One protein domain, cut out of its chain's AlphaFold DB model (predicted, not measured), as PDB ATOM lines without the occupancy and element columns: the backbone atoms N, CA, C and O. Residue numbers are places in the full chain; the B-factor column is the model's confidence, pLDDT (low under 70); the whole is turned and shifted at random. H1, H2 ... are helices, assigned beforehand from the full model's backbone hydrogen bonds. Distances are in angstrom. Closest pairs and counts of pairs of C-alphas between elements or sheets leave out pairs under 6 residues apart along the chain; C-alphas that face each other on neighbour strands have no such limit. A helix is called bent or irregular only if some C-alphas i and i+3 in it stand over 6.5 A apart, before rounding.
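AT A GLANCE: This is residues 19 to 71 of the 72 residues of the protein "Putative LOC101460606 [Ceratitis capitata]" of Lepeophtheirus salmonis (UniProt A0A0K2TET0). Three helices make a flat, loose triangle: H1 forms one side, and the chain folds back through H2 and H3 until H3 packs on residues 25 to 30 of H1. Residues 39 to 47 stick out at one corner. The printed part has 53 residues with three named helices, H1, H2, H3, and no named strand; its class is all helix. It is only just loose, close to compact, with a radius of gyration of the C-alphas of 12.4 A and spans of 36 by 26 by 14 A.

IN THESE COORDINATES: Find C-alpha 25 at (223.614, 196.992, 138.039); from there H1 runs 16.9 A to residue 37. H1 is irregular, but only just: C-alphas 28 and 31 are 6.7 A apart. Next come H2, residues 45 to 55, 15.2 A, and H3, residues 58 to 66, ending at C-alpha 66 (223.952, 196.893, 146.961), 12.3 A from C-alpha 58.

HOW THE PARTS SIT: Look at His 29 and Gly 64, whose C-alphas, 5.6 A apart, are the closest where H1, with residues 25 to 30 alone, touches H3. They run opposite ways at a steep tilt of 46 degrees. H1 and H2 are close but not clearly touching; their closest C-alphas, Met 34 and Phe 52, are 7.9 A apart. H2 and H3 are apart. Every O i to N i+4 pair is within hydrogen-bond range in H2 and H3, and 7 of 9 in H1.

THE WHOLE: The printed part has no cut, and its farthest C-alphas, Leu 43 and Asp 69, are 36.5 A apart. The link from H2 to H3 is tight, that from H1 to H2 short. Look for pLDDT under 70 at residues 39 to 44.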
ATOM      1  N   TYR A  19     229.585 206.312 129.510       79.19
ATOM      2  CA  TYR A  19     230.248 205.031 129.203       79.19
ATOM      3  C   TYR A  19     230.755 204.219 130.411       79.19
ATOM      4  O   TYR A  19     231.827 203.624 130.348       79.19
ATOM      5  N   SER A  20     229.977 204.127 131.493       86.19
ATOM      6  CA  SER A  20     230.402 203.407 132.708       86.19
ATOM      7  C   SER A  20     229.650 202.089 132.987       86.19
ATOM      8  O   SER A  20     229.024 201.981 134.033       86.19
ATOM      9  N   PRO A  21     229.693 201.045 132.128       81.56
ATOM     10  CA  PRO A  21     228.947 199.790 132.337       81.56
ATOM     11  C   PRO A  21     229.130 199.163 133.728       81.56
ATOM     12  O   PRO A  21     228.201 198.577 134.280       81.56
ATOM     13  N   ASN A  22     230.317 199.341 134.315       85.19
ATOM     14  CA  ASN A  22     230.659 198.872 135.657       85.19
ATOM     15  C   ASN A  22     229.838 199.528 136.774       85.19
ATOM     16  O   ASN A  22     229.782 198.967 137.861       85.19
ATOM     17  N   LEU A  23     229.191 200.664 136.512       87.69
ATOM     18  CA  LEU A  23     228.339 201.396 137.452       87.69
ATOM     19  C   LEU A  23     226.847 201.123 137.247       87.69
ATOM     20  O   LEU A  23     226.031 201.600 138.026       87.69
ATOM     21  N   THR A  24     226.455 200.348 136.234       90.88
ATOM     22  CA  THR A  24     225.047 199.982 136.046       90.88
ATOM     23  C   THR A  24     224.793 198.547 136.505       90.88
ATOM     24  O   THR A  24     225.261 197.617 135.839       90.88
ATOM     25  N   PRO A  25     223.979 198.329 137.561       90.31
ATOM     26  CA  PRO A  25     223.614 196.992 138.039       90.31
ATOM     27  C   PRO A  25     223.051 196.085 136.942       90.31
ATOM     28  O   PRO A  25     223.360 194.897 136.886       90.31
ATOM     29  N   THR A  26     222.289 196.647 136.004       91.06
ATOM     30  CA  THR A  26     221.772 195.910 134.845       91.06
ATOM     31  C   THR A  26     222.887 195.288 134.006       91.06
ATOM     32  O   THR A  26     222.772 194.134 133.611       91.06
ATOM     33  N   PHE A  27     223.984 196.007 133.761       90.12
ATOM     34  CA  PHE A  27     225.079 195.510 132.928       90.12
ATOM     35  C   PHE A  27     225.981 194.545 133.698       90.12
ATOM     36  O   PHE A  27     226.179 193.414 133.259       90.12
ATOM     37  N   TYR A  28     226.509 194.951 134.857       90.56
ATOM     38  CA  TYR A  28     227.508 194.136 135.559       90.56
ATOM     39  C   TYR A  28     226.931 192.946 136.329       90.56
ATOM     40  O   TYR A  28     227.698 192.091 136.766       90.56
ATOM     41  N   HIS A  29     225.622 192.923 136.588       92.88
ATOM     42  CA  HIS A  29     224.988 191.883 137.399       92.88
ATOM     43  C   HIS A  29     223.940 191.121 136.603       92.88
ATOM     44  O   HIS A  29     224.092 189.918 136.406       92.88
ATOM     45  N   LEU A  30     222.904 191.805 136.105       93.00
ATOM     46  CA  LEU A  30     221.787 191.131 135.440       93.00
ATOM     47  C   LEU A  30     222.204 190.526 134.095       93.00
ATOM     48  O   LEU A  30     222.126 189.314 133.928       93.00
ATOM     49  N   PHE A  31     222.683 191.343 133.155       90.12
ATOM     50  CA  PHE A  31     223.063 190.880 131.820       90.12
ATOM     51  C   PHE A  31     224.260 189.943 131.844       90.12
ATOM     52  O   PHE A  31     224.250 188.957 131.123       90.12
ATOM     53  N   MET A  32     225.232 190.176 132.727       89.50
ATOM     54  CA  MET A  32     226.328 189.229 132.932       89.50
ATOM     55  C   MET A  32     225.818 187.857 133.407       89.50
ATOM     56  O   MET A  32     226.267 186.825 132.920       89.50
ATOM     57  N   SER A  33     224.849 187.823 134.329       90.00
ATOM     58  CA  SER A  33     224.254 186.559 134.785       90.00
ATOM     59  C   SER A  33     223.413 185.891 133.701       90.00
ATOM     60  O   SER A  33     223.410 184.667 133.602       90.00
ATOM     61  N   MET A  34     222.715 186.683 132.885       89.12
ATOM     62  CA  MET A  34     221.956 186.178 131.745       89.12
ATOM     63  C   MET A  34     222.876 185.587 130.681       89.12
ATOM     64  O   MET A  34     222.605 184.488 130.226       89.12
ATOM     65  N   ASP A  35     223.968 186.262 130.329       86.19
ATOM     66  CA  ASP A  35     224.941 185.781 129.342       86.19
ATOM     67  C   ASP A  35     225.571 184.451 129.783       86.19
ATOM     68  O   ASP A  35     225.648 183.500 129.012       86.19
ATOM     69  N   ASN A  36     225.885 184.323 131.077       85.31
ATOM     70  CA  ASN A  36     226.352 183.063 131.660       85.31
ATOM     71  C   ASN A  36     225.294 181.942 131.637       85.31
ATOM     72  O   ASN A  36     225.647 180.764 131.627       85.31
ATOM     73  N   ALA A  37     224.007 182.292 131.687       83.12
ATOM     74  CA  ALA A  37     222.894 181.343 131.743       83.12
ATOM     75  C   ALA A  37     222.300 181.013 130.362       83.12
ATOM     76  O   ALA A  37     221.620 179.993 130.216       83.12
ATOM     77  N   ILE A  38     222.529 181.860 129.353       80.44
ATOM     78  CA  ILE A  38     222.159 181.606 127.963       80.44
ATOM     79  C   ILE A  38     223.093 180.515 127.442       80.44
ATOM     80  O   ILE A  38     224.226 180.745 127.023       80.44
ATOM     81  N   GLY A  39     222.601 179.276 127.455       68.69
ATOM     82  CA  GLY A  39     223.153 178.241 126.590       68.69
ATOM     83  C   GLY A  39     223.026 178.720 125.144       68.69
ATOM     84  O   GLY A  39     221.983 179.247 124.769       68.69
ATOM     85  N   ARG A  40     224.080 178.557 124.336       62.44
ATOM     86  CA  ARG A  40     224.255 179.131 122.981       62.44
ATOM     87  C   ARG A  40     223.156 178.819 121.940       62.44
ATOM     88  O   ARG A  40     223.371 179.105 120.768       62.44
ATOM     89  N   ASN A  41     222.033 178.198 122.304       61.66
ATOM     90  CA  ASN A  41     221.219 177.451 121.353       61.66
ATOM     91  C   ASN A  41     219.689 177.557 121.461       61.66
ATOM     92  O   ASN A  41     219.027 176.716 120.866       61.66
ATOM     93  N   ASP A  42     219.097 178.545 122.143       58.41
ATOM     94  CA  ASP A  42     217.625 178.617 122.210       58.41
ATOM     95  C   ASP A  42     217.017 179.833 121.493       58.41
ATOM     96  O   ASP A  42     217.027 180.963 121.976       58.41
ATOM     97  N   LEU A  43     216.391 179.546 120.346       56.88
ATOM     98  CA  LEU A  43     215.542 180.430 119.532       56.88
ATOM     99  C   LEU A  43     214.216 180.817 120.232       56.88
ATOM    100  O   LEU A  43     213.390 181.525 119.658       56.88
ATOM    101  N   ALA A  44     214.003 180.383 121.478       66.38
ATOM    102  CA  ALA A  44     212.822 180.669 122.292       66.38
ATOM    103  C   ALA A  44     213.114 181.701 123.403       66.38
ATOM    104  O   ALA A  44     212.779 181.488 124.574       66.38
ATOM    105  N   CYS A  45     213.717 182.839 123.037       72.94
ATOM    106  CA  CYS A  45     214.133 183.897 123.969       72.94
ATOM    107  C   CYS A  45     213.041 184.313 124.971       72.94
ATOM    108  O   CYS A  45     213.345 184.514 126.141       72.94
ATOM    109  N   GLY A  46     211.769 184.415 124.560       80.19
ATOM    110  CA  GLY A  46     210.687 184.889 125.438       80.19
ATOM    111  C   GLY A  46     210.360 183.950 126.610       80.19
ATOM    112  O   GLY A  46     210.219 184.392 127.754       80.19
ATOM    113  N   ASN A  47     210.292 182.642 126.345       84.94
ATOM    114  CA  ASN A  47     210.011 181.640 127.378       84.94
ATOM    115  C   ASN A  47     211.219 181.437 128.289       84.94
ATOM    116  O   ASN A  47     211.060 181.295 129.501       84.94
ATOM    117  N   TRP A  48     212.423 181.447 127.715       86.19
ATOM    118  CA  TRP A  48     213.656 181.375 128.488       86.19
ATOM    119  C   TRP A  48     213.788 182.576 129.430       86.19
ATOM    120  O   TRP A  48     214.013 182.391 130.623       86.19
ATOM    121  N   LEU A  49     213.538 183.791 128.932       87.81
ATOM    122  CA  LEU A  49     213.600 185.018 129.726       87.81
ATOM    123  C   LEU A  49     212.602 184.984 130.891       87.81
ATOM    124  O   LEU A  49     212.957 185.289 132.028       87.81
ATOM    125  N   SER A  50     211.370 184.549 130.620       89.38
ATOM    126  CA  SER A  50     210.339 184.388 131.651       89.38
ATOM    127  C   SER A  50     210.766 183.388 132.729       89.38
ATOM    128  O   SER A  50     210.631 183.670 133.918       89.38
ATOM    129  N   LYS A  51     211.342 182.243 132.336       89.44
ATOM    130  CA  LYS A  51     211.878 181.241 133.274       89.44
ATOM    131  C   LYS A  51     213.061 181.777 134.079       89.44
ATOM    132  O   LYS A  51     213.129 181.533 135.280       89.44
ATOM    133  N   PHE A  52     213.971 182.514 133.444       89.56
ATOM    134  CA  PHE A  52     215.119 183.124 134.113       89.56
ATOM    135  C   PHE A  52     214.654 184.065 135.226       89.56
ATOM    136  O   PHE A  52     215.054 183.904 136.379       89.56
ATOM    137  N   PHE A  53     213.745 184.992 134.916       90.81
ATOM    138  CA  PHE A  53     213.226 185.928 135.910       90.81
ATOM    139  C   PHE A  53     212.384 185.247 136.993       90.81
ATOM    140  O   PHE A  53     212.497 185.632 138.152       90.81
ATOM    141  N   ALA A  54     211.610 184.208 136.657       92.06
ATOM    142  CA  ALA A  54     210.848 183.431 137.639       92.06
ATOM    143  C   ALA A  54     211.748 182.666 138.627       92.06
ATOM    144  O   ALA A  54     211.417 182.553 139.804       92.06
ATOM    145  N   ASN A  55     212.900 182.178 138.163       90.12
ATOM    146  CA  ASN A  55     213.880 181.480 139.001       90.12
ATOM    147  C   ASN A  55     214.810 182.434 139.767       90.12
ATOM    148  O   ASN A  55     215.529 182.014 140.675       90.12
ATOM    149  N   THR A  56     214.819 183.719 139.409       91.50
ATOM    150  CA  THR A  56     215.670 184.719 140.048       91.50
ATOM    151  C   THR A  56     215.010 185.228 141.325       91.50
ATOM    152  O   THR A  56     213.970 185.883 141.294       91.50
ATOM    153  N   ASN A  57     215.626 184.949 142.473       93.62
ATOM    154  CA  ASN A  57     215.084 185.362 143.767       93.62
ATOM    155  C   ASN A  57     215.306 186.862 144.061       93.62
ATOM    156  O   ASN A  57     216.123 187.535 143.435       93.62
ATOM    157  N   LYS A  58     214.610 187.390 145.078       94.44
ATOM    158  CA  LYS A  58     214.752 188.791 145.515       94.44
ATOM    159  C   LYS A  58     216.192 189.150 145.917       94.44
ATOM    160  O   LYS A  58     216.676 190.221 145.555       94.44
ATOM    161  N   GLY A  59     216.874 188.245 146.622       95.81
ATOM    162  CA  GLY A  59     218.244 188.450 147.104       95.81
ATOM    163  C   GLY A  59     219.263 188.643 145.977       95.81
ATOM    164  O   GLY A  59     220.248 189.358 146.150       95.81
ATOM    165  N   PHE A  60     219.009 188.080 144.795       94.69
ATOM    166  CA  PHE A  60     219.819 188.320 143.606       94.69
ATOM    167  C   PHE A  60     219.794 189.797 143.204       94.69
ATOM    168  O   PHE A  60     220.858 190.380 142.998       94.69
ATOM    169  N   TYR A  61     218.613 190.414 143.111       94.44
ATOM    170  CA  TYR A  61     218.491 191.826 142.731       94.44
ATOM    171  C   TYR A  61     219.052 192.746 143.809       94.44
ATOM    172  O   TYR A  61     219.767 193.693 143.493       94.44
ATOM    173  N   GLU A  62     218.775 192.433 145.075       95.81
ATOM    174  CA  GLU A  62     219.298 193.181 146.217       95.81
ATOM    175  C   GLU A  62     220.827 193.197 146.208       95.81
ATOM    176  O   GLU A  62     221.430 194.265 146.235       95.81
ATOM    177  N   LYS A  63     221.465 192.033 146.045       94.69
ATOM    178  CA  LYS A  63     222.926 191.934 145.936       94.69
ATOM    179  C   LYS A  63     223.474 192.723 144.747       94.69
ATOM    180  O   LYS A  63     224.534 193.333 144.860       94.69
ATOM    181  N   GLY A  64     222.763 192.710 143.619       93.62
ATOM    182  CA  GLY A  64     223.112 193.495 142.439       93.62
ATOM    183  C   GLY A  64     223.100 194.995 142.718       93.62
ATOM    184  O   GLY A  64     224.062 195.669 142.389       93.62
ATOM    185  N   ILE A  65     222.049 195.507 143.360       94.00
ATOM    186  CA  ILE A  65     221.907 196.932 143.688       94.00
ATOM    187  C   ILE A  65     222.909 197.351 144.769       94.00
ATOM    188  O   ILE A  65     223.593 198.353 144.599       94.00
ATOM    189  N   MET A  66     223.055 196.569 145.842       94.62
ATOM    190  CA  MET A  66     223.952 196.893 146.961       94.62
ATOM    191  C   MET A  66     225.427 196.917 146.552       94.62
ATOM    192  O   MET A  66     226.225 197.643 147.136       94.62
ATOM    193  N   LYS A  67     225.807 196.177 145.504       93.06
ATOM    194  CA  LYS A  67     227.170 196.220 144.960       93.06
ATOM    195  C   LYS A  67     227.512 197.573 144.316       93.06
ATOM    196  O   LYS A  67     228.690 197.825 144.069       93.06
ATOM    197  N   LEU A  68     226.525 198.433 144.052       90.94
ATOM    198  CA  LEU A  68     226.750 199.767 143.499       90.94
ATOM    199  C   LEU A  68     227.615 200.631 144.422       90.94
ATOM    200  O   LEU A  68     228.511 201.296 143.921       90.94
ATOM    201  N   ASP A  69     227.408 200.538 145.738       88.75
ATOM    202  CA  ASP A  69     228.171 201.288 146.747       88.75
ATOM    203  C   ASP A  69     229.679 201.009 146.646       88.75
ATOM    204  O   ASP A  69     230.491 201.917 146.578       88.75
ATOM    205  N   SER A  70     230.057 199.737 146.491       89.06
ATOM    206  CA  SER A  70     231.463 199.332 146.339       89.06
ATOM    207  C   SER A  70     232.098 199.651 144.978       89.06
ATOM    208  O   SER A  70     233.294 199.430 144.796       89.06
ATOM    209  N   ARG A  71     231.293 200.031 143.980       84.62
ATOM    210  CA  ARG A  71     231.738 200.219 142.588       84.62
ATOM    211  C   ARG A  71     231.847 201.687 142.193       84.62
ATOM    212  O   ARG A  71     232.482 201.952 141.173       84.62
TER     213      ARG A  71